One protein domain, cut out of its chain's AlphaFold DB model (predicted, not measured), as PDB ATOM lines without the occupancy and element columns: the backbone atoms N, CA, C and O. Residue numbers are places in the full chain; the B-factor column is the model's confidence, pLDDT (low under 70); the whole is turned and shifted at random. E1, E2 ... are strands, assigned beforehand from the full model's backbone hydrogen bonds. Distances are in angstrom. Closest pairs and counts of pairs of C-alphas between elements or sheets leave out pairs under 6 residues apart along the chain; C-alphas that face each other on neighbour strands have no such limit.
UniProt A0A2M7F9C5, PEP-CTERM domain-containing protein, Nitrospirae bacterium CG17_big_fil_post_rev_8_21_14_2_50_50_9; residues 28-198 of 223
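What this domain is: This is residues 28 to 198 of the 223 residues of the protein "PEP-CTERM domain-containing protein" of Nitrospirae bacterium CG17_big_fil_post_rev_8_21_14_2_50_50_9 (UniProt A0A2M7F9C5). Two strongly twisted sheets lie partly face to face as a sandwich, with E1, E4 and E10 of one across from E13, E11, E5 and E8 of the other. A long loop, residues 101 to 123, links E7 to E8 away from the core. The printed part has 171 residues with no named helix and thirteen named strands, E1 to E13 in order along the chain; the class is all strand, with 82 residues, under half, in named elements. Both sheets are branched; the one with E1 is antiparallel, the other mixed. The whole is compact, with a radius of gyration of the C-alphas of 15.4 A, and spans 42 by 40 by 31 A.

How they stand to each other: E1, residues 28 to 32, is the antiparallel neighbour of E4, residues 54 to 61, with N 31 and O 58 within hydrogen-bond range at 2.9 A. On the other side of E4 is E10, residues 153 to 165, antiparallel, with N 57 and O 160 at 2.9 A. E10 bends by 53 degrees at residue 156; E9, residues 138 to 141, forms a hairpin with it, N 141 and O 153 at 2.8 A, and E6, residues 84 to 87, is its antiparallel neighbour too, N 86 and O 163 at 2.8 A. In the other sheet E2, residues 39 to 42, and E3, residues 47 to 50, form a hairpin, N 40 and O 49 at 2.9 A. E3 is parallel to E13, residues 192 to 194, N 193 and O 48 at 2.8 A. E11, residues 170 to 178, has three neighbours, all antiparallel: E13 and E12, residues 181 to 185, on one side, N 172 and O 192 at 2.8 A and N 176 and O 184 at 2.8 A, and E5, residues 65 to 74, on the other, N 71 and O 173 at 2.8 A. E8, residues 124 to 133, is antiparallel to E5, N 70 and O 129 at 2.9 A, and forms a hairpin with E7, residues 98 to 100, N 100 and O 124 at 2.9 A. Between the sheets, the closest C-alphas of E1 and E13 are those of Leu 30 and Ala 192, 6.0 A; E5 and E10 are apart.

Where its parts are: E1 begins at C-alpha 28, (-37.575, -8.546, 1.977), and E13 ends at C-alpha 194, (-37.835, -9.412, 20.982). From first to last C-alpha E10 measures 35.3 A, E8 27.4 A, E5 25.8 A, E11 25.7 A and E4 23.2 A.

The domain as a whole: The two C-alphas farthest apart, those of Pro 109 and Ala 150, are 44.9 A apart. The printed part has no cut; the links E7 to E8 and E9 to E10 are long. Mean pLDDT of the printed part is 88.5; residues 105 to 122 are under 70.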
ATOM      1  N   LEU A  28     -37.250  -7.791   0.773       95.69
ATOM      2  CA  LEU A  28     -37.575  -8.546   1.977       95.69
ATOM      3  C   LEU A  28     -37.634  -7.551   3.133       95.69
ATOM      4  O   LEU A  28     -36.841  -6.614   3.148       95.69
ATOM      5  N   GLN A  29     -38.594  -7.721   4.036       96.06
ATOM      6  CA  GLN A  29     -38.781  -6.866   5.213       96.06
ATOM      7  C   GLN A  29     -39.446  -7.683   6.319       96.06
ATOM      8  O   GLN A  29     -40.250  -8.576   6.021       96.06
ATOM      9  N   LEU A  30     -39.158  -7.344   7.570       97.44
ATOM     10  CA  LEU A  30     -39.925  -7.772   8.729       97.44
ATOM     11  C   LEU A  30     -40.792  -6.624   9.247       97.44
ATOM     12  O   LEU A  30     -40.545  -5.436   9.018       97.44
ATOM     13  N   TYR A  31     -41.870  -7.010   9.914       97.44
ATOM     14  CA  TYR A  31     -42.822  -6.097  10.514       97.44
ATOM     15  C   TYR A  31     -43.457  -6.727  11.740       97.44
ATOM     16  O   TYR A  31     -43.791  -7.915  11.744       97.44
ATOM     17  N   ILE A  32     -43.687  -5.905  12.753       97.94
ATOM     18  CA  ILE A  32     -44.555  -6.242  13.871       97.94
ATOM     19  C   ILE A  32     -45.583  -5.120  13.972       97.94
ATOM     20  O   ILE A  32     -45.219  -3.958  14.119       97.94
ATOM     21  N   ASP A  33     -46.870  -5.459  13.872       96.38
ATOM     22  CA  ASP A  33     -47.937  -4.456  13.942       96.38
ATOM     23  C   ASP A  33     -47.880  -3.679  15.277       96.38
ATOM     24  O   ASP A  33     -48.051  -4.304  16.327       96.38
ATOM     25  N   PRO A  34     -47.689  -2.338  15.269       95.56
ATOM     26  CA  PRO A  34     -47.640  -1.516  16.476       95.56
ATOM     27  C   PRO A  34     -48.967  -1.474  17.242       95.56
ATOM     28  O   PRO A  34     -49.007  -0.973  18.363       95.56
ATOM     29  N   SER A  35     -50.065  -1.978  16.666       96.19
ATOM     30  CA  SER A  35     -51.313  -2.189  17.404       96.19
ATOM     31  C   SER A  35     -51.216  -3.335  18.424       96.19
ATOM     32  O   SER A  35     -52.027  -3.405  19.353       96.19
ATOM     33  N   GLN A  36     -50.217  -4.218  18.289       96.44
ATOM     34  CA  GLN A  36     -49.981  -5.315  19.220       96.44
ATOM     35  C   GLN A  36     -49.388  -4.814  20.551       96.44
ATOM     36  O   GLN A  36     -48.577  -3.883  20.574       96.44
ATOM     37  N   PRO A  37     -49.746  -5.436  21.689       94.44
ATOM     38  CA  PRO A  37     -49.230  -5.037  22.993       94.44
ATOM     39  C   PRO A  37     -47.704  -5.112  23.082       94.44
ATOM     40  O   PRO A  37     -47.099  -6.143  22.795       94.44
ATOM     41  N   GLY A  38     -47.091  -4.029  23.561       94.12
ATOM     42  CA  GLY A  38     -45.653  -3.986  23.813       94.12
ATOM     43  C   GLY A  38     -44.793  -3.880  22.553       94.12
ATOM     44  O   GLY A  38     -43.599  -4.156  22.642       94.12
ATOM     45  N   VAL A  39     -45.375  -3.508  21.412       96.88
ATOM     46  CA  VAL A  39     -44.643  -3.292  20.161       96.88
ATOM     47  C   VAL A  39     -44.311  -1.817  19.981       96.88
ATOM     48  O   VAL A  39     -45.150  -0.942  20.196       96.88
ATOM     49  N   SER A  40     -43.077  -1.538  19.580       95.75
ATOM     50  CA  SER A  40     -42.594  -0.192  19.287       95.75
ATOM     51  C   SER A  40     -41.547  -0.211  18.186       95.75
ATOM     52  O   SER A  40     -40.917  -1.229  17.928       95.75
ATOM     53  N   TRP A  41     -41.337   0.946  17.572       94.31
ATOM     54  CA  TRP A  41     -40.204   1.176  16.689       94.31
ATOM     55  C   TRP A  41     -39.043   1.784  17.472       94.31
ATOM     56  O   TRP A  41     -39.232   2.815  18.127       94.31
ATOM     57  N   ASP A  42     -37.859   1.188  17.378       92.56
ATOM     58  CA  ASP A  42     -36.635   1.812  17.873       92.56
ATOM     59  C   ASP A  42     -36.020   2.672  16.763       92.56
ATOM     60  O   ASP A  42     -35.501   2.173  15.773       92.56
ATOM     61  N   SER A  43     -36.069   3.995  16.919       89.75
ATOM     62  CA  SER A  43     -35.511   4.929  15.935       89.75
ATOM     63  C   SER A  43     -33.982   4.998  15.916       89.75
ATOM     64  O   SER A  43     -33.430   5.657  15.040       89.75
ATOM     65  N   SER A  44     -33.303   4.427  16.913       87.81
ATOM     66  CA  SER A  44     -31.840   4.440  16.993       87.81
ATOM     67  C   SER A  44     -31.210   3.332  16.155       87.81
ATOM     68  O   SER A  44     -30.207   3.568  15.486       87.81
ATOM     69  N   THR A  45     -31.834   2.158  16.171       84.31
ATOM     70  CA  THR A  45     -31.442   0.965  15.413       84.31
ATOM     71  C   THR A  45     -32.300   0.759  14.168       84.31
ATOM     72  O   THR A  45     -31.919  -0.007  13.293       84.31
ATOM     73  N   GLU A  46     -33.412   1.489  14.061       89.94
ATOM     74  CA  GLU A  46     -34.388   1.408  12.975       89.94
ATOM     75  C   GLU A  46     -35.051   0.023  12.860       89.94
ATOM     76  O   GLU A  46     -35.248  -0.480  11.765       89.94
ATOM     77  N   ILE A  47     -35.421  -0.600  13.982       92.06
ATOM     78  CA  ILE A  47     -36.024  -1.948  14.002       92.06
ATOM     79  C   ILE A  47     -37.376  -1.985  14.716       92.06
ATOM     80  O   ILE A  47     -37.690  -1.155  15.580       92.06
ATOM     81  N   TRP A  48     -38.171  -3.004  14.393       96.31
ATOM     82  CA  TRP A  48     -39.390  -3.326  15.133       96.31
ATOM     83  C   TRP A  48     -39.072  -4.130  16.391       96.31
ATOM     84  O   TRP A  48     -38.512  -5.218  16.317       96.31
ATOM     85  N   VAL A  49     -39.494  -3.633  17.551       96.75
ATOM     86  CA  VAL A  49     -39.233  -4.255  18.853       96.75
ATOM     87  C   VAL A  49     -40.536  -4.745  19.467       96.75
ATOM     88  O   VAL A  49     -41.465  -3.961  19.659       96.75
ATOM     89  N   ALA A  50     -40.594  -6.022  19.840       97.94
ATOM     90  CA  ALA A  50     -41.634  -6.577  20.697       97.94
ATOM     91  C   ALA A  50     -41.112  -6.795  22.123       97.94
ATOM     92  O   ALA A  50     -40.081  -7.422  22.343       97.94
ATOM     93  N   SER A  51     -41.863  -6.333  23.120       96.62
ATOM     94  CA  SER A  51     -41.591  -6.597  24.543       96.62
ATOM     95  C   SER A  51     -42.508  -7.661  25.153       96.62
ATOM     96  O   SER A  51     -42.202  -8.225  26.206       96.62
ATOM     97  N   SER A  52     -43.628  -7.959  24.488       96.19
ATOM     98  CA  SER A  52     -44.492  -9.092  24.820       96.19
ATOM     99  C   SER A  52     -43.832 -10.393  24.377       96.19
ATOM    100  O   SER A  52     -43.253 -10.470  23.298       96.19
ATOM    101  N   ASN A  53     -43.939 -11.433  25.199       96.50
ATOM    102  CA  ASN A  53     -43.365 -12.741  24.899       96.50
ATOM    103  C   ASN A  53     -44.148 -13.504  23.817       96.50
ATOM    104  O   ASN A  53     -43.637 -14.472  23.265       96.50
ATOM    105  N   THR A  54     -45.365 -13.053  23.497       97.81
ATOM    106  CA  THR A  54     -46.137 -13.522  22.345       97.81
ATOM    107  C   THR A  54     -46.494 -12.361  21.428       97.81
ATOM    108  O   THR A  54     -47.021 -11.351  21.911       97.81
ATOM    109  N   PHE A  55     -46.259 -12.519  20.128       98.50
ATOM    110  CA  PHE A  55     -46.581 -11.532  19.094       98.50
ATOM    111  C   PHE A  55     -46.649 -12.191  17.711       98.50
ATOM    112  O   PHE A  55     -46.138 -13.289  17.495       98.50
ATOM    113  N   THR A  56     -47.281 -11.517  16.758       98.62
ATOM    114  CA  THR A  56     -47.248 -11.876  15.341       98.62
ATOM    115  C   THR A  56     -46.115 -11.117  14.664       98.62
ATOM    116  O   THR A  56     -46.151  -9.887  14.599       98.62
ATOM    117  N   LEU A  57     -45.134 -11.861  14.153       98.50
ATOM    118  CA  LEU A  57     -44.088 -11.368  13.263       98.50
ATOM    119  C   LEU A  57     -44.524 -11.589  11.815       98.50
ATOM    120  O   LEU A  57     -44.875 -12.706  11.438       98.50
ATOM    121  N   SER A  58     -44.460 -10.554  10.991       98.44
ATOM    122  CA  SER A  58     -44.828 -10.619   9.581       98.44
ATOM    123  C   SER A  58     -43.594 -10.476   8.703       98.44
ATOM    124  O   SER A  58     -42.813  -9.543   8.865       98.44
ATOM    125  N   ALA A  59     -43.435 -11.378   7.739       98.19
ATOM    126  CA  ALA A  59     -42.453 -11.251   6.674       98.19
ATOM    127  C   ALA A  59     -43.131 -10.767   5.392       98.19
ATOM    128  O   ALA A  59     -44.174 -11.296   4.988       98.19
ATOM    129  N   LEU A  60     -42.518  -9.786   4.733       97.81
ATOM    130  CA  LEU A  60     -43.027  -9.175   3.513       97.81
ATOM    131  C   LEU A  60     -42.042  -9.381   2.362       97.81
ATOM    132  O   LEU A  60     -40.826  -9.386   2.564       97.81
ATOM    133  N   SER A  61     -42.557  -9.515   1.137       97.31
ATOM    134  CA  SER A  61     -41.707  -9.552  -0.052       97.31
ATOM    135  C   SER A  61     -42.295  -8.921  -1.308       97.31
ATOM    136  O   SER A  61     -43.487  -9.032  -1.602       97.31
ATOM    137  N   VAL A  62     -41.412  -8.317  -2.108       94.44
ATOM    138  CA  VAL A  62     -41.689  -7.943  -3.497       94.44
ATOM    139  C   VAL A  62     -41.451  -9.164  -4.398       94.44
ATOM    140  O   VAL A  62     -40.334  -9.411  -4.856       94.44
ATOM    141  N   GLY A  63     -42.521  -9.897  -4.707       92.81
ATOM    142  CA  GLY A  63     -42.478 -11.060  -5.602       92.81
ATOM    143  C   GLY A  63     -42.523 -12.408  -4.878       92.81
ATOM    144  O   GLY A  63     -42.340 -12.493  -3.669       92.81
ATOM    145  N   THR A  64     -42.782 -13.480  -5.629       95.06
ATOM    146  CA  THR A  64     -42.677 -14.840  -5.086       95.06
ATOM    147  C   THR A  64     -41.214 -15.200  -4.891       95.06
ATOM    148  O   THR A  64     -40.397 -14.994  -5.793       95.06
ATOM    149  N   LEU A  65     -40.898 -15.797  -3.748       96.12
ATOM    150  CA  LEU A  65     -39.567 -16.284  -3.404       96.12
ATOM    151  C   LEU A  65     -39.698 -17.663  -2.774       96.12
ATOM    152  O   LEU A  65     -40.664 -17.927  -2.059       96.12
ATOM    153  N   SER A  66     -38.721 -18.524  -3.030       96.19
ATOM    154  CA  SER A  66     -38.640 -19.842  -2.412       96.19
ATOM    155  C   SER A  66     -37.357 -19.971  -1.605       96.19
ATOM    156  O   SER A  66     -36.360 -19.322  -1.927       96.19
ATOM    157  N   GLY A  67     -37.394 -20.787  -0.552       95.94
ATOM    158  CA  GLY A  67     -36.252 -21.001   0.330       95.94
ATOM    159  C   GLY A  67     -35.868 -19.747   1.114       95.94
ATOM    160  O   GLY A  67     -34.685 -19.527   1.376       95.94
ATOM    161  N   VAL A  68     -36.854 -18.915   1.456       97.12
ATOM    162  CA  VAL A  68     -36.670 -17.777   2.361       97.12
ATOM    163  C   VAL A  68     -36.375 -18.321   3.751       97.12
ATOM    164  O   VAL A  68     -36.995 -19.292   4.190       97.12
ATOM    165  N   ARG A  69     -35.415 -17.710   4.435       96.75
ATOM    166  CA  ARG A  69     -34.957 -18.096   5.764       96.75
ATOM    167  C   ARG A  69     -35.256 -16.964   6.726       96.75
ATOM    168  O   ARG A  69     -34.776 -15.850   6.534       96.75
ATOM    169  N   LEU A  70     -36.054 -17.275   7.738       97.44
ATOM    170  CA  LEU A  70     -36.153 -16.477   8.950       97.44
ATOM    171  C   LEU A  70     -35.054 -16.965   9.899       97.44
ATOM    172  O   LEU A  70     -35.116 -18.105  10.365       97.44
ATOM    173  N   SER A  71     -34.045 -16.133  10.129       95.62
ATOM    174  CA  SER A  71     -33.027 -16.349  11.157       95.62
ATOM    175  C   SER A  71     -33.614 -16.007  12.517       95.62
ATOM    176  O   SER A  71     -34.296 -14.996  12.647       95.62
ATOM    177  N   ILE A  72     -33.357 -16.843  13.518       96.38
ATOM    178  CA  ILE A  72     -33.731 -16.610  14.912       96.38
ATOM    179  C   ILE A  72     -32.452 -16.683  15.739       96.38
ATOM    180  O   ILE A  72     -32.006 -17.780  16.091       96.38
ATOM    181  N   ALA A  73     -31.851 -15.532  16.021       94.38
ATOM    182  CA  ALA A  73     -30.598 -15.419  16.755       94.38
ATOM    183  C   ALA A  73     -30.850 -15.103  18.234       94.38
ATOM    184  O   ALA A  73     -31.665 -14.251  18.583       94.38
ATOM    185  N   LEU A  74     -30.152 -15.810  19.121       93.75
ATOM    186  CA  LEU A  74     -30.174 -15.557  20.561       93.75
ATOM    187  C   LEU A  74     -29.138 -14.490  20.930       93.75
ATOM    188  O   LEU A  74     -28.205 -14.217  20.173       93.75
ATOM    189  N   THR A  75     -29.252 -13.932  22.132       87.75
ATOM    190  CA  THR A  75     -28.184 -13.113  22.724       87.75
ATOM    191  C   THR A  75     -26.865 -13.883  22.787       87.75
ATOM    192  O   THR A  75     -26.854 -15.079  23.093       87.75
ATOM    193  N   ASP A  76     -25.746 -13.188  22.575       79.75
ATOM    194  CA  ASP A  76     -24.417 -13.777  22.750       79.75
ATOM    195  C   ASP A  76     -24.245 -14.389  24.155       79.75
ATOM    196  O   ASP A  76     -24.719 -13.866  25.169       79.75
ATOM    197  N   GLY A  77     -23.589 -15.548  24.207       80.88
ATOM    198  CA  GLY A  77     -23.348 -16.313  25.430       80.88
ATOM    199  C   GLY A  77     -24.566 -17.041  26.015       80.88
ATOM    200  O   GLY A  77     -24.411 -17.763  27.004       80.88
ATOM    201  N   VAL A  78     -25.761 -16.913  25.427       88.31
ATOM    202  CA  VAL A  78     -26.967 -17.604  25.907       88.31
ATOM    203  C   VAL A  78     -27.068 -19.004  25.305       88.31
ATOM    204  O   VAL A  78     -26.977 -19.212  24.097       88.31
ATOM    205  N   SER A  79     -27.264 -20.000  26.171       93.56
ATOM    206  CA  SER A  79     -27.434 -21.390  25.750       93.56
ATOM    207  C   SER A  79     -28.831 -21.619  25.159       93.56
ATOM    208  O   SER A  79     -29.812 -21.278  25.816       93.56
ATOM    209  N   PRO A  80     -28.973 -22.319  24.018       95.19
ATOM    210  CA  PRO A  80     -30.281 -22.670  23.459       95.19
ATOM    211  C   PRO A  80     -31.186 -23.479  24.393       95.19
ATOM    212  O   PRO A  80     -32.389 -23.544  24.174       95.19
ATOM    213  N   SER A  81     -30.634 -24.124  25.426       95.88
ATOM    214  CA  SER A  81     -31.422 -24.854  26.423       95.88
ATOM    215  C   SER A  81     -31.953 -23.987  27.571       95.88
ATOM    216  O   SER A  81     -32.635 -24.521  28.442       95.88
ATOM    217  N   SER A  82     -31.634 -22.686  27.629       95.12
ATOM    218  CA  SER A  82     -32.131 -21.795  28.691       95.12
ATOM    219  C   SER A  82     -33.551 -21.277  28.447       95.12
ATOM    220  O   SER A  82     -34.139 -20.678  29.343       95.12
ATOM    221  N   GLY A  83     -34.099 -21.505  27.256       95.75
ATOM    222  CA  GLY A  83     -35.400 -21.005  26.845       95.75
ATOM    223  C   GLY A  83     -35.938 -21.735  25.620       95.75
ATOM    224  O   GLY A  83     -35.388 -22.742  25.177       95.75
ATOM    225  N   THR A  84     -37.036 -21.223  25.081       97.19
ATOM    226  CA  THR A  84     -37.701 -21.742  23.887       97.19
ATOM    227  C   THR A  84     -38.201 -20.589  23.034       97.19
ATOM    228  O   THR A  84     -38.815 -19.662  23.560       97.19
ATOM    229  N   VAL A  85     -38.014 -20.690  21.721       98.25
ATOM    230  CA  VAL A  85     -38.771 -19.916  20.729       98.25
ATOM    231  C   VAL A  85     -39.696 -20.887  20.008       98.25
ATOM    232  O   VAL A  85     -39.253 -21.953  19.577       98.25
ATOM    233  N   SER A  86     -40.970 -20.540  19.876       98.25
ATOM    234  CA  SER A  86     -41.956 -21.304  19.114       98.25
ATOM    235  C   SER A  86     -42.491 -20.480  17.954       98.25
ATOM    236  O   SER A  86     -42.776 -19.296  18.110       98.25
ATOM    237  N   ILE A  87     -42.662 -21.130  16.804       98.25
ATOM    238  CA  ILE A  87     -43.274 -20.551  15.606       98.25
ATOM    239  C   ILE A  87     -44.554 -21.330  15.318       98.25
ATOM    240  O   ILE A  87     -44.521 -22.552  15.157       98.25
ATOM    241  N   ASN A  88     -45.694 -20.642  15.260       97.81
ATOM    242  CA  ASN A  88     -47.010 -21.240  15.003       97.81
ATOM    243  C   ASN A  88     -47.322 -22.418  15.952       97.81
ATOM    244  O   ASN A  88     -47.837 -23.456  15.537       97.81
ATOM    245  N   GLY A  89     -46.949 -22.273  17.228       96.75
ATOM    246  CA  GLY A  89     -47.132 -23.290  18.271       96.75
ATOM    247  C   GLY A  89     -46.128 -24.450  18.241       96.75
ATOM    248  O   GLY A  89     -46.221 -25.349  19.073       96.75
ATOM    249  N   SER A  90     -45.166 -24.447  17.313       97.56
ATOM    250  CA  SER A  90     -44.108 -25.457  17.233       97.56
ATOM    251  C   SER A  90     -42.797 -24.905  17.789       97.56
ATOM    252  O   SER A  90     -42.214 -23.989  17.211       97.56
ATOM    253  N   GLY A  91     -42.337 -25.466  18.910       96.62
ATOM    254  CA  GLY A  91     -41.068 -25.093  19.536       96.62
ATOM    255  C   GLY A  91     -39.857 -25.482  18.689       96.62
ATOM    256  O   GLY A  91     -39.781 -26.596  18.166       96.62
ATOM    257  N   ILE A  92     -38.885 -24.579  18.586       96.62
ATOM    258  CA  ILE A  92     -37.582 -24.857  17.983       96.62
ATOM    259  C   ILE A  92     -36.759 -25.663  18.994       96.62
ATOM    260  O   ILE A  92     -36.497 -25.205  20.105       96.62
ATOM    261  N   SER A  93     -36.354 -26.878  18.615       96.56
ATOM    262  CA  SER A  93     -35.479 -27.706  19.453       96.56
ATOM    263  C   SER A  93     -34.146 -27.000  19.697       96.56
ATOM    264  O   SER A  93     -33.548 -26.476  18.760       96.56
ATOM    265  N   SER A  94     -33.619 -27.074  20.920       95.06
ATOM    266  CA  SER A  94     -32.288 -26.548  21.257       95.06
ATOM    267  C   SER A  94     -31.173 -27.154  20.393       95.06
ATOM    268  O   SER A  94     -30.185 -26.486  20.111       95.06
ATOM    269  N   SER A  95     -31.354 -28.387  19.906       95.00
ATOM    270  CA  SER A  95     -30.437 -29.053  18.970       95.00
ATOM    271  C   SER A  95     -30.423 -28.455  17.561       95.00
ATOM    272  O   SER A  95     -29.538 -28.790  16.781       95.00
ATOM    273  N   ASN A  96     -31.426 -27.648  17.206       94.69
ATOM    274  CA  ASN A  96     -31.520 -27.007  15.892       94.69
ATOM    275  C   ASN A  96     -30.768 -25.674  15.853       94.69
ATOM    276  O   ASN A  96     -30.599 -25.111  14.775       94.69
ATOM    277  N   TYR A  97     -30.336 -25.173  17.012       93.88
ATOM    278  CA  TYR A  97     -29.483 -24.002  17.084       93.88
ATOM    279  C   TYR A  97     -28.039 -24.392  16.789       93.88
ATOM    280  O   TYR A  97     -27.514 -25.364  17.337       93.88
ATOM    281  N   VAL A  98     -27.377 -23.594  15.962       92.31
ATOM    282  CA  VAL A  98     -25.950 -23.714  15.670       92.31
ATOM    283  C   VAL A  98     -25.233 -22.451  16.121       92.31
ATOM    284  O   VAL A  98     -25.795 -21.361  16.071       92.31
ATOM    285  N   TYR A  99     -24.001 -22.604  16.597       90.06
ATOM    286  CA  TYR A  99     -23.174 -21.470  16.989       90.06
ATOM    287  C   TYR A  99     -22.406 -20.942  15.777       90.06
ATOM    288  O   TYR A  99     -21.682 -21.706  15.133       90.06
ATOM    289  N   GLY A 100     -22.544 -19.655  15.467       86.75
ATOM    290  CA  GLY A 100     -21.866 -19.035  14.334       86.75
ATOM    291  C   GLY A 100     -22.543 -17.752  13.866       86.75
ATOM    292  O   GLY A 100     -23.186 -17.056  14.646       86.75
ATOM    293  N   ILE A 101     -22.381 -17.460  12.578       82.69
ATOM    294  CA  ILE A 101     -23.027 -16.344  11.881       82.69
ATOM    295  C   ILE A 101     -23.887 -16.966  10.767       82.69
ATOM    296  O   ILE A 101     -23.364 -17.819  10.041       82.69
ATOM    297  N   PRO A 102     -25.176 -16.601  10.626       80.94
ATOM    298  CA  PRO A 102     -26.002 -17.061   9.511       80.94
ATOM    299  C   PRO A 102     -25.357 -16.768   8.142       80.94
ATOM    300  O   PRO A 102     -24.676 -15.751   8.000       80.94
ATOM    301  N   PRO A 103     -25.592 -17.600   7.108       83.56
ATOM    302  CA  PRO A 103     -26.478 -18.769   7.080       83.56
ATOM    303  C   PRO A 103     -25.824 -20.087   7.534       83.56
ATOM    304  O   PRO A 103     -24.621 -20.284   7.369       83.56
ATOM    305  N   ILE A 104     -26.633 -21.060   7.990       77.88
ATOM    306  CA  ILE A 104     -26.191 -22.416   8.398       77.88
ATOM    307  C   ILE A 104     -25.353 -23.084   7.299       77.88
ATOM    308  O   ILE A 104     -24.342 -23.726   7.580       77.88
ATOM    309  N   SER A 105     -25.761 -22.944   6.036       67.81
ATOM    310  CA  SER A 105     -25.082 -23.567   4.893       67.81
ATOM    311  C   SER A 105     -23.691 -22.991   4.615       67.81
ATOM    312  O   SER A 105     -22.881 -23.662   3.979       67.81
ATOM    313  N   ALA A 106     -23.394 -21.780   5.097       61.25
ATOM    314  CA  ALA A 106     -22.099 -21.127   4.920       61.25
ATOM    315  C   ALA A 106     -21.120 -21.387   6.075       61.25
ATOM    316  O   ALA A 106     -20.004 -20.872   6.036       61.25
ATOM    317  N   LEU A 107     -21.472 -22.222   7.065       58.25
ATOM    318  CA  LEU A 107     -20.613 -22.558   8.216       58.25
ATOM    319  C   LEU A 107     -19.384 -23.437   7.866       58.25
ATOM    320  O   LEU A 107     -18.831 -24.120   8.728       58.25
ATOM    321  N   ASN A 108     -18.917 -23.406   6.613       49.16
ATOM    322  CA  ASN A 108     -17.596 -23.912   6.239       49.16
ATOM    323  C   ASN A 108     -16.474 -23.017   6.825       49.16
ATOM    324  O   ASN A 108     -16.691 -21.823   7.042       49.16
ATOM    325  N   PRO A 109     -15.257 -23.557   7.063       44.03
ATOM    326  CA  PRO A 109     -14.222 -22.952   7.921       44.03
ATOM    327  C   PRO A 109     -13.596 -21.641   7.420       44.03
ATOM    328  O   PRO A 109     -12.789 -21.046   8.131       44.03
ATOM    329  N   ASP A 110     -13.948 -21.185   6.219       42.03
ATOM    330  CA  ASP A 110     -13.230 -20.119   5.513       42.03
ATOM    331  C   ASP A 110     -13.859 -18.726   5.698       42.03
ATOM    332  O   ASP A 110     -13.552 -17.798   4.954       42.03
ATOM    333  N   GLY A 111     -14.710 -18.545   6.714       45.66
ATOM    334  CA  GLY A 111     -15.109 -17.207   7.157       45.66
ATOM    335  C   GLY A 111     -15.983 -16.445   6.158       45.66
ATOM    336  O   GLY A 111     -15.744 -15.270   5.901       45.66
ATOM    337  N   GLY A 112     -17.042 -17.083   5.650       43.22
ATOM    338  CA  GLY A 112     -18.093 -16.411   4.869       43.22
ATOM    339  C   GLY A 112     -18.950 -15.409   5.663       43.22
ATOM    340  O   GLY A 112     -19.870 -14.821   5.107       43.22
ATOM    341  N   GLY A 113     -18.657 -15.187   6.950       44.06
ATOM    342  CA  GLY A 113     -19.324 -14.208   7.819       44.06
ATOM    343  C   GLY A 113     -18.871 -12.765   7.574       44.06
ATOM    344  O   GLY A 113     -18.518 -12.073   8.525       44.06
ATOM    345  N   GLY A 114     -18.810 -12.338   6.309       45.69
ATOM    346  CA  GLY A 114     -18.301 -11.023   5.900       45.69
ATOM    347  C   GLY A 114     -19.261 -10.156   5.081       45.69
ATOM    348  O   GLY A 114     -18.898  -9.029   4.763       45.69
ATOM    349  N   ASP A 115     -20.460 -10.644   4.742       46.06
ATOM    350  CA  ASP A 115     -21.403  -9.924   3.862       46.06
ATOM    351  C   ASP A 115     -22.480  -9.108   4.605       46.06
ATOM    352  O   ASP A 115     -23.307  -8.455   3.969       46.06
ATOM    353  N   LEU A 116     -22.455  -9.079   5.944       43.47
ATOM    354  CA  LEU A 116     -23.275  -8.168   6.750       43.47
ATOM    355  C   LEU A 116     -22.380  -7.097   7.382       43.47
ATOM    356  O   LEU A 116     -21.306  -7.396   7.908       43.47
ATOM    357  N   ALA A 117     -22.800  -5.832   7.290       41.44
ATOM    358  CA  ALA A 117     -22.056  -4.724   7.873       41.44
ATOM    359  C   ALA A 117     -21.903  -4.918   9.398       41.44
ATOM    360  O   ALA A 117     -22.814  -5.425  10.051       41.44
ATOM    361  N   PRO A 118     -20.754  -4.529   9.977       40.69
ATOM    362  CA  PRO A 118     -20.364  -4.916  11.323       40.69
ATOM    363  C   PRO A 118     -21.007  -4.014  12.370       40.69
ATOM    364  O   PRO A 118     -20.329  -3.155  12.918       40.69
ATOM    365  N   HIS A 119     -22.279  -4.227  12.687       41.19
ATOM    366  CA  HIS A 119     -22.803  -3.848  13.993       41.19
ATOM    367  C   HIS A 119     -23.722  -4.973  14.496       41.19
ATOM    368  O   HIS A 119     -24.857  -5.100  14.061       41.19
ATOM    369  N   ASP A 120     -23.149  -5.796  15.387       46.62
ATOM    370  CA  ASP A 120     -23.810  -6.663  16.381       46.62
ATOM    371  C   ASP A 120     -24.098  -8.150  16.113       46.62
ATOM    372  O   ASP A 120     -24.657  -8.806  16.989       46.62
ATOM    373  N   ILE A 121     -23.583  -8.773  15.047       56.34
ATOM    374  CA  ILE A 121     -23.559 -10.253  14.983       56.34
ATOM    375  C   ILE A 121     -22.168 -10.767  15.352       56.34
ATOM    376  O   ILE A 121     -21.382 -11.225  14.521       56.34
ATOM    377  N   PHE A 122     -21.855 -10.693  16.647       67.06
ATOM    378  CA  PHE A 122     -20.896 -11.641  17.210       67.06
ATOM    379  C   PHE A 122     -21.436 -13.061  16.978       67.06
ATOM    380  O   PHE A 122     -22.657 -13.246  16.992       67.06
ATOM    381  N   PRO A 123     -20.573 -14.070  16.752       81.94
ATOM    382  CA  PRO A 123     -21.032 -15.445  16.653       81.94
ATOM    383  C   PRO A 123     -21.923 -15.795  17.846       81.94
ATOM    384  O   PRO A 123     -21.494 -15.707  18.996       81.94
ATOM    385  N   THR A 124     -23.160 -16.182  17.564       89.38
ATOM    386  CA  THR A 124     -24.167 -16.525  18.569       89.38
ATOM    387  C   THR A 124     -24.859 -17.821  18.170       89.38
ATOM    388  O   THR A 124     -24.616 -18.379  17.098       89.38
ATOM    389  N   TYR A 125     -25.711 -18.338  19.046       92.81
ATOM    390  CA  TYR A 125     -26.603 -19.421  18.679       92.81
ATOM    391  C   TYR A 125     -27.767 -18.890  17.854       92.81
ATOM    392  O   TYR A 125     -28.505 -18.014  18.301       92.81
ATOM    393  N   PHE A 126     -27.977 -19.478  16.681       93.94
ATOM    394  CA  PHE A 126     -29.116 -19.163  15.831       93.94
ATOM    395  C   PHE A 126     -29.745 -20.426  15.245       93.94
ATOM    396  O   PHE A 126     -29.085 -21.453  15.083       93.94
ATOM    397  N   ALA A 127     -31.032 -20.341  14.931       95.94
ATOM    398  CA  ALA A 127     -31.767 -21.343  14.170       95.94
ATOM    399  C   ALA A 127     -32.377 -20.693  12.923       95.94
ATOM    400  O   ALA A 127     -32.537 -19.476  12.862       95.94
ATOM    401  N   GLU A 128     -32.748 -21.502  11.934       95.50
ATOM    402  CA  GLU A 128     -33.392 -21.020  10.712       95.50
ATOM    403  C   GLU A 128     -34.734 -21.710  10.492       95.50
ATOM    404  O   GLU A 128     -34.841 -22.938  10.547       95.50
ATOM    405  N   TYR A 129     -35.753 -20.914  10.180       97.06
ATOM    406  CA  TYR A 129     -37.048 -21.397   9.724       97.06
ATOM    407  C   TYR A 129     -37.206 -21.116   8.227       97.06
ATOM    408  O   TYR A 129     -37.221 -19.961   7.797       97.06
ATOM    409  N   ILE A 130     -37.311 -22.178   7.423       96.94
ATOM    410  CA  ILE A 130     -37.379 -22.087   5.959       96.94
ATOM    411  C   ILE A 130     -38.836 -22.047   5.498       96.94
ATOM    412  O   ILE A 130     -39.658 -22.862   5.920       96.94
ATOM    413  N   PHE A 131     -39.156 -21.126   4.592       97.88
ATOM    414  CA  PHE A 131     -40.485 -21.003   4.012       97.88
ATOM    415  C   PHE A 131     -40.472 -20.385   2.607       97.88
ATOM    416  O   PHE A 131     -39.473 -19.832   2.158       97.88
ATOM    417  N   ASP A 132     -41.621 -20.437   1.929       98.19
ATOM    418  CA  ASP A 132     -41.826 -19.793   0.628       98.19
ATOM    419  C   ASP A 132     -42.884 -18.680   0.703       98.19
ATOM    420  O   ASP A 132     -43.868 -18.789   1.453       98.19
ATOM    421  N   PHE A 133     -42.704 -17.650  -0.129       97.81
ATOM    422  CA  PHE A 133     -43.749 -16.715  -0.540       97.81
ATOM    423  C   PHE A 133     -44.416 -17.235  -1.811       97.81
ATOM    424  O   PHE A 133     -43.835 -17.231  -2.900       97.81
ATOM    425  N   THR A 134     -45.661 -17.676  -1.664       96.69
ATOM    426  CA  THR A 134     -46.464 -18.273  -2.737       96.69
ATOM    427  C   THR A 134     -47.615 -17.344  -3.136       96.69
ATOM    428  O   THR A 134     -47.954 -16.445  -2.370       96.69
ATOM    429  N   PRO A 135     -48.306 -17.576  -4.269       96.31
ATOM    430  CA  PRO A 135     -49.533 -16.850  -4.625       96.31
ATOM    431  C   PRO A 135     -50.611 -16.802  -3.530       96.31
ATOM    432  O   PRO A 135     -51.386 -15.853  -3.492       96.31
ATOM    433  N   ALA A 136     -50.643 -17.773  -2.611       95.19
ATOM    434  CA  ALA A 136     -51.568 -17.766  -1.474       95.19
ATOM    435  C   ALA A 136     -51.247 -16.682  -0.427       95.19
ATOM    436  O   ALA A 136     -52.087 -16.373   0.410       95.19
ATOM    437  N   ASN A 137     -50.041 -16.114  -0.472       95.62
ATOM    438  CA  ASN A 137     -49.570 -15.044   0.403       95.62
ATOM    439  C   ASN A 137     -49.743 -13.653  -0.224       95.62
ATOM    440  O   ASN A 137     -49.237 -12.688   0.336       95.62
ATOM    441  N   ALA A 138     -50.368 -13.539  -1.402       97.06
ATOM    442  CA  ALA A 138     -50.474 -12.272  -2.118       97.06
ATOM    443  C   ALA A 138     -51.222 -11.220  -1.283       97.06
ATOM    444  O   ALA A 138     -52.342 -11.454  -0.829       97.06
ATOM    445  N   ALA A 139     -50.595 -10.061  -1.106       96.44
ATOM    446  CA  ALA A 139     -51.121  -8.949  -0.329       96.44
ATOM    447  C   ALA A 139     -50.518  -7.628  -0.816       96.44
ATOM    448  O   ALA A 139     -49.478  -7.605  -1.478       96.44
ATOM    449  N   ASP A 140     -51.153  -6.520  -0.456       94.50
ATOM    450  CA  ASP A 140     -50.512  -5.217  -0.565       94.50
ATOM    451  C   ASP A 140     -49.506  -5.066   0.580       94.50
ATOM    452  O   ASP A 140     -49.843  -5.234   1.751       94.50
ATOM    453  N   ILE A 141     -48.259  -4.768   0.229       94.88
ATOM    454  CA  ILE A 141     -47.167  -4.502   1.163       94.88
ATOM    455  C   ILE A 141     -46.861  -3.008   1.195       94.88
ATOM    456  O   ILE A 141     -47.211  -2.262   0.277       94.88
ATOM    457  N   PHE A 142     -46.171  -2.575   2.236       93.12
ATOM    458  CA  PHE A 142     -45.710  -1.205   2.413       93.12
ATOM    459  C   PHE A 142     -44.256  -1.215   2.898       93.12
ATOM    460  O   PHE A 142     -43.685  -2.281   3.121       93.12
ATOM    461  N   ASP A 143     -43.644  -0.037   2.961       93.44
ATOM    462  CA  ASP A 143     -42.349   0.161   3.614       93.44
ATOM    463  C   ASP A 143     -42.578   0.137   5.129       93.44
ATOM    464  O   ASP A 143     -43.349   0.951   5.646       93.44
ATOM    465  N   THR A 144     -41.997  -0.847   5.816       93.31
ATOM    466  CA  THR A 144     -42.307  -1.106   7.225       93.31
ATOM    467  C   THR A 144     -41.670  -0.087   8.166       93.31
ATOM    468  O   THR A 144     -41.997  -0.101   9.350       93.31
ATOM    469  N   GLN A 145     -40.844   0.842   7.672       91.19
ATOM    470  CA  GLN A 145     -40.287   1.932   8.464       91.19
ATOM    471  C   GLN A 145     -41.345   3.020   8.757       91.19
ATOM    472  O   GLN A 145     -41.945   3.602   7.843       91.19
ATOM    473  N   PRO A 146     -41.576   3.391  10.031       89.50
ATOM    474  CA  PRO A 146     -42.451   4.503  10.376       89.50
ATOM    475  C   PRO A 146     -42.005   5.820   9.738       89.50
ATOM    476  O   PRO A 146     -40.840   6.207   9.796       89.50
ATOM    477  N   GLY A 147     -42.961   6.552   9.167       84.00
ATOM    478  CA  GLY A 147     -42.690   7.820   8.485       84.00
ATOM    479  C   GLY A 147     -42.216   7.671   7.036       84.00
ATOM    480  O   GLY A 147     -42.027   8.693   6.372       84.00
ATOM    481  N   ALA A 148     -42.090   6.441   6.523       83.62
ATOM    482  CA  ALA A 148     -41.920   6.197   5.099       83.62
ATOM    483  C   ALA A 148     -43.073   6.807   4.280       83.62
ATOM    484  O   ALA A 148     -44.187   7.031   4.770       83.62
ATOM    485  N   ALA A 149     -42.792   7.115   3.011       77.31
ATOM    486  CA  ALA A 149     -43.773   7.727   2.126       77.31
ATOM    487  C   ALA A 149     -45.026   6.845   2.012       77.31
ATOM    488  O   ALA A 149     -44.944   5.642   1.771       77.31
ATOM    489  N   ALA A 150     -46.201   7.460   2.168       74.25
ATOM    490  CA  ALA A 150     -47.465   6.741   2.118       74.25
ATOM    491  C   ALA A 150     -47.665   6.079   0.745       74.25
ATOM    492  O   ALA A 150     -47.688   6.754  -0.286       74.25
ATOM    493  N   GLY A 151     -47.859   4.762   0.744       83.62
ATOM    494  CA  GLY A 151     -48.177   3.999  -0.456       83.62
ATOM    495  C   GLY A 151     -48.027   2.502  -0.239       83.62
ATOM    496  O   GLY A 151     -47.182   2.061   0.539       83.62
ATOM    497  N   THR A 152     -48.820   1.724  -0.967       90.38
ATOM    498  CA  THR A 152     -48.699   0.268  -1.006       90.38
ATOM    499  C   THR A 152     -48.200  -0.203  -2.367       90.38
ATOM    500  O   THR A 152     -48.319   0.484  -3.385       90.38
ATOM    501  N   LYS A 153     -47.635  -1.406  -2.386       91.31
ATOM    502  CA  LYS A 153     -47.202  -2.114  -3.585       91.31
ATOM    503  C   LYS A 153     -47.712  -3.545  -3.518       91.31
ATOM    504  O   LYS A 153     -47.713  -4.143  -2.451       91.31
ATOM    505  N   SER A 154     -48.089  -4.129  -4.652       95.06
ATOM    506  CA  SER A 154     -48.421  -5.555  -4.683       95.06
ATOM    507  C   SER A 154     -47.195  -6.397  -4.322       95.06
ATOM    508  O   SER A 154     -46.121  -6.245  -4.914       95.06
ATOM    509  N   GLY A 155     -47.368  -7.298  -3.366       96.50
ATOM    510  CA  GLY A 155     -46.326  -8.168  -2.852       96.50
ATOM    511  C   GLY A 155     -46.920  -9.382  -2.155       96.50
ATOM    512  O   GLY A 155     -47.967  -9.898  -2.551       96.50
ATOM    513  N   TYR A 156     -46.204  -9.862  -1.147       97.94
ATOM    514  CA  TYR A 156     -46.553 -11.065  -0.411       97.94
ATOM    515  C   TYR A 156     -46.333 -10.853   1.076       97.94
ATOM    516  O   TYR A 156     -45.359 -10.214   1.465       97.94
ATOM    517  N   TRP A 157     -47.226 -11.414   1.882       97.69
ATOM    518  CA  TRP A 157     -47.267 -11.266   3.329       97.69
ATOM    519  C   TRP A 157     -47.412 -12.633   3.991       97.69
ATOM    520  O   TRP A 157     -48.253 -13.449   3.595       97.69
ATOM    521  N   LYS A 158     -46.591 -12.902   5.004       98.19
ATOM    522  CA  LYS A 158     -46.661 -14.147   5.766       98.19
ATOM    523  C   LYS A 158     -46.446 -13.906   7.248       98.19
ATOM    524  O   LYS A 158     -45.405 -13.399   7.643       98.19
ATOM    525  N   ASP A 159     -47.419 -14.344   8.033       98.25
ATOM    526  CA  ASP A 159     -47.405 -14.216   9.484       98.25
ATOM    527  C   ASP A 159     -46.821 -15.450  10.168       98.25
ATOM    528  O   ASP A 159     -47.056 -16.598   9.767       98.25
ATOM    529  N   PHE A 160     -46.101 -15.185  11.250       98.56
ATOM    530  CA  PHE A 160     -45.560 -16.151  12.184       98.56
ATOM    531  C   PHE A 160     -46.041 -15.779  13.580       98.56
ATOM    532  O   PHE A 160     -45.744 -14.697  14.081       98.56
ATOM    533  N   TYR A 161     -46.779 -16.682  14.222       98.44
ATOM    534  CA  TYR A 161     -47.109 -16.525  15.632       98.44
ATOM    535  C   TYR A 161     -45.900 -16.934  16.473       98.44
ATOM    536  O   TYR A 161     -45.546 -18.116  16.506       98.44
ATOM    537  N   ILE A 162     -45.264 -15.951  17.102       98.62
ATOM    538  CA  ILE A 162     -44.064 -16.111  17.914       98.62
ATOM    539  C   ILE A 162     -44.463 -16.232  19.385       98.62
ATOM    540  O   ILE A 162     -45.259 -15.438  19.883       98.62
ATOM    541  N   ASP A 163     -43.892 -17.220  20.074       98.38
ATOM    542  CA  ASP A 163     -43.972 -17.385  21.529       98.38
ATOM    543  C   ASP A 163     -42.574 -17.684  22.083       98.38
ATOM    544  O   ASP A 163     -41.919 -18.643  21.666       98.38
ATOM    545  N   ILE A 164     -42.102 -16.830  22.989       97.94
ATOM    546  CA  ILE A 164     -40.757 -16.859  23.557       97.94
ATOM    547  C   ILE A 164     -40.848 -17.082  25.066       97.94
ATOM    548  O   ILE A 164     -41.637 -16.462  25.777       97.94
ATOM    549  N   SER A 165     -39.989 -17.954  25.586       96.19
ATOM    550  CA  SER A 165     -39.840 -18.186  27.021       96.19
ATOM    551  C   SER A 165     -38.371 -18.371  27.379       96.19
ATOM    552  O   SER A 165     -37.617 -18.953  26.608       96.19
ATOM    553  N   GLY A 166     -37.946 -17.881  28.544       94.31
ATOM    554  CA  GLY A 166     -36.588 -18.085  29.073       94.31
ATOM    555  C   GLY A 166     -35.465 -17.287  28.393       94.31
ATOM    556  O   GLY A 166     -34.340 -17.298  28.888       94.31
ATOM    557  N   PHE A 167     -35.756 -16.561  27.312       94.50
ATOM    558  CA  PHE A 167     -34.827 -15.625  26.674       94.50
ATOM    559  C   PHE A 167     -35.197 -14.181  27.010       94.50
ATOM    560  O   PHE A 167     -36.363 -13.867  27.234       94.50
ATOM    561  N   ASN A 168     -34.194 -13.310  27.065       92.75
ATOM    562  CA  ASN A 168     -34.337 -11.874  27.312       92.75
ATOM    563  C   ASN A 168     -33.998 -11.027  26.081       92.75
ATOM    564  O   ASN A 168     -34.090  -9.810  26.163       92.75
ATOM    565  N   PHE A 169     -33.576 -11.658  24.988       94.25
ATOM    566  CA  PHE A 169     -33.433 -11.031  23.687       94.25
ATOM    567  C   PHE A 169     -33.424 -12.106  22.592       94.25
ATOM    568  O   PHE A 169     -32.822 -13.171  22.769       94.25
ATOM    569  N   VAL A 170     -34.112 -11.840  21.483       95.94
ATOM    570  CA  VAL A 170     -34.089 -12.668  20.267       95.94
ATOM    571  C   VAL A 170     -34.133 -11.739  19.059       95.94
ATOM    572  O   VAL A 170     -35.066 -10.952  18.943       95.94
ATOM    573  N   HIS A 171     -33.159 -11.855  18.163       95.44
ATOM    574  CA  HIS A 171     -33.098 -11.087  16.917       95.44
ATOM    575  C   HIS A 171     -33.623 -11.916  15.746       95.44
ATOM    576  O   HIS A 171     -33.373 -13.126  15.671       95.44
ATOM    577  N   PHE A 172     -34.350 -11.271  14.839       96.12
ATOM    578  CA  PHE A 172     -34.912 -11.885  13.647       96.12
ATOM    579  C   PHE A 172     -34.379 -11.200  12.391       96.12
ATOM    580  O   PHE A 172     -34.599 -10.010  12.196       96.12
ATOM    581  N   ASP A 173     -33.779 -11.991  11.501       93.75
ATOM    582  CA  ASP A 173     -33.370 -11.546  10.163       93.75
ATOM    583  C   ASP A 173     -34.122 -12.323   9.089       93.75
ATOM    584  O   ASP A 173     -34.519 -13.478   9.283       93.75
ATOM    585  N   LEU A 174     -34.249 -11.728   7.906       95.31
ATOM    586  CA  LEU A 174     -34.908 -12.358   6.770       95.31
ATOM    587  C   LEU A 174     -34.034 -12.317   5.520       95.31
ATOM    588  O   LEU A 174     -33.658 -11.245   5.054       95.31
ATOM    589  N   TYR A 175     -33.755 -13.473   4.918       94.50
ATOM    590  CA  TYR A 175     -32.937 -13.529   3.705       94.50
ATOM    591  C   TYR A 175     -33.219 -14.762   2.832       94.50
ATOM    592  O   TYR A 175     -33.942 -15.683   3.211       94.50
ATOM    593  N   THR A 176     -32.655 -14.790   1.626       94.69
ATOM    594  CA  THR A 176     -32.624 -15.954   0.725       94.69
ATOM    595  C   THR A 176     -31.194 -16.306   0.362       94.69
ATOM    596  O   THR A 176     -30.312 -15.449   0.400       94.69
ATOM    597  N   LEU A 177     -30.977 -17.545  -0.075       89.69
ATOM    598  CA  LEU A 177     -29.673 -18.003  -0.543       89.69
ATOM    599  C   LEU A 177     -29.658 -18.296  -2.039       89.69
ATOM    600  O   LEU A 177     -30.638 -18.779  -2.608       89.69
ATOM    601  N   LYS A 178     -28.493 -18.094  -2.643       88.00
ATOM    602  CA  LYS A 178     -28.147 -18.550  -3.984       88.00
ATOM    603  C   LYS A 178     -26.737 -19.123  -3.945       88.00
ATOM    604  O   LYS A 178     -25.778 -18.394  -3.728       88.00
ATOM    605  N   ASN A 179     -26.622 -20.432  -4.175       85.94
ATOM    606  CA  ASN A 179     -25.362 -21.176  -4.057       85.94
ATOM    607  C   ASN A 179     -24.696 -20.986  -2.678       85.94
ATOM    608  O   ASN A 179     -23.520 -20.652  -2.605       85.94
ATOM    609  N   ASP A 180     -25.480 -21.145  -1.607       81.94
ATOM    610  CA  ASP A 180     -25.061 -21.009  -0.200       81.94
ATOM    611  C   ASP A 180     -24.569 -19.617   0.237       81.94
ATOM    612  O   ASP A 180     -24.165 -19.445   1.384       81.94
ATOM    613  N   VAL A 181     -24.685 -18.612  -0.633       80.56
ATOM    614  CA  VAL A 181     -24.403 -17.200  -0.341       80.56
ATOM    615  C   VAL A 181     -25.716 -16.422  -0.253       80.56
ATOM    616  O   VAL A 181     -26.675 -16.749  -0.959       80.56
ATOM    617  N   ILE A 182     -25.778 -15.406   0.611       85.38
ATOM    618  CA  ILE A 182     -26.939 -14.513   0.729       85.38
ATOM    619  C   ILE A 182     -27.192 -13.819  -0.622       85.38
ATOM    620  O   ILE A 182     -26.309 -13.180  -1.182       85.38
ATOM    621  N   ASP A 183     -28.408 -13.962  -1.161       88.56
ATOM    622  CA  ASP A 183     -28.826 -13.362  -2.445       88.56
ATOM    623  C   ASP A 183     -29.689 -12.115  -2.238       88.56
ATOM    624  O   ASP A 183     -29.543 -11.106  -2.925       88.56
ATOM    625  N   LYS A 184     -30.611 -12.189  -1.276       90.88
ATOM    626  CA  LYS A 184     -31.501 -11.097  -0.878       90.88
ATOM    627  C   LYS A 184     -31.589 -11.107   0.628       90.88
ATOM    628  O   LYS A 184     -31.686 -12.184   1.204       90.88
ATOM    629  N   PHE A 185     -31.616  -9.935   1.238       90.56
ATOM    630  CA  PHE A 185     -31.765  -9.775   2.677       90.56
ATOM    631  C   PHE A 185     -32.687  -8.588   2.965       90.56
ATOM    632  O   PHE A 185     -32.831  -7.695   2.118       90.56
ATOM    633  N   ALA A 186     -33.365  -8.621   4.109       91.38
ATOM    634  CA  ALA A 186     -34.061  -7.461   4.632       91.38
ATOM    635  C   ALA A 186     -33.028  -6.411   5.056       91.38
ATOM    636  O   ALA A 186     -32.046  -6.773   5.696       91.38
ATOM    637  N   PRO A 187     -33.174  -5.134   4.668       87.94
ATOM    638  CA  PRO A 187     -32.300  -4.092   5.191       87.94
ATOM    639  C   PRO A 187     -32.354  -4.077   6.717       87.94
ATOM    640  O   PRO A 187     -33.426  -4.286   7.271       87.94
ATOM    641  N   PHE A 188     -31.248  -3.724   7.373       83.38
ATOM    642  CA  PHE A 188     -31.193  -3.669   8.840       83.38
ATOM    643  C   PHE A 188     -32.291  -2.800   9.449       83.38
ATOM    644  O   PHE A 188     -32.885  -3.156  10.457       83.38
ATOM    645  N   SER A 189     -32.638  -1.706   8.767       82.69
ATOM    646  CA  SER A 189     -33.738  -0.830   9.162       82.69
ATOM    647  C   SER A 189     -35.136  -1.453   8.993       82.69
ATOM    648  O   SER A 189     -36.130  -0.747   8.964       82.69
ATOM    649  N   HIS A 190     -35.233  -2.748   8.714       87.25
ATOM    650  CA  HIS A 190     -36.468  -3.489   8.470       87.25
ATOM    651  C   HIS A 190     -36.430  -4.857   9.159       87.25
ATOM    652  O   HIS A 190     -37.219  -5.737   8.804       87.25
ATOM    653  N   ASP A 191     -35.521  -5.042  10.114       90.88
ATOM    654  CA  ASP A 191     -35.452  -6.235  10.946       90.88
ATOM    655  C   ASP A 191     -36.411  -6.129  12.140       90.88
ATOM    656  O   ASP A 191     -37.134  -5.139  12.330       90.88
ATOM    657  N   ALA A 192     -36.457  -7.193  12.940       95.50
ATOM    658  CA  ALA A 192     -37.291  -7.246  14.126       95.50
ATOM    659  C   ALA A 192     -36.582  -7.942  15.288       95.50
ATOM    660  O   ALA A 192     -35.814  -8.878  15.089       95.50
ATOM    661  N   GLU A 193     -36.909  -7.547  16.512       96.06
ATOM    662  CA  GLU A 193     -36.385  -8.173  17.721       96.06
ATOM    663  C   GLU A 193     -37.460  -8.356  18.795       96.06
ATOM    664  O   GLU A 193     -38.470  -7.649  18.865       96.06
ATOM    665  N   TYR A 194     -37.213  -9.320  19.674       96.81
ATOM    666  CA  TYR A 194     -37.835  -9.412  20.982       96.81
ATOM    667  C   TYR A 194     -36.859  -8.872  22.023       96.81
ATOM    668  O   TYR A 194     -35.763  -9.410  22.164       96.81
ATOM    669  N   ASN A 195     -37.270  -7.847  22.766       94.75
ATOM    670  CA  ASN A 195     -36.457  -7.179  23.779       94.75
ATOM    671  C   ASN A 195     -37.365  -6.722  24.938       94.75
ATOM    672  O   ASN A 195     -37.846  -5.582  24.970       94.75
ATOM    673  N   PRO A 196     -37.720  -7.634  25.861       91.19
ATOM    674  CA  PRO A 196     -38.537  -7.303  27.013       91.19
ATOM    675  C   PRO A 196     -37.795  -6.297  27.904       91.19
ATOM    676  O   PRO A 196     -36.591  -6.443  28.127       91.19
ATOM    677  N   PRO A 197     -38.495  -5.306  28.487       83.06
ATOM    678  CA  PRO A 197     -37.872  -4.391  29.424       83.06
ATOM    679  C   PRO A 197     -37.262  -5.185  30.576       83.06
ATOM    680  O   PRO A 197     -37.926  -6.018  31.201       83.06
ATOM    681  N   ILE A 198     -35.993  -4.909  30.868       77.50
ATOM    682  CA  ILE A 198     -35.319  -5.480  32.031       77.50
ATOM    683  C   ILE A 198     -36.104  -5.021  33.267       77.50
ATOM    684  O   ILE A 198     -36.232  -3.809  33.469       77.50
TER     685      ILE A 198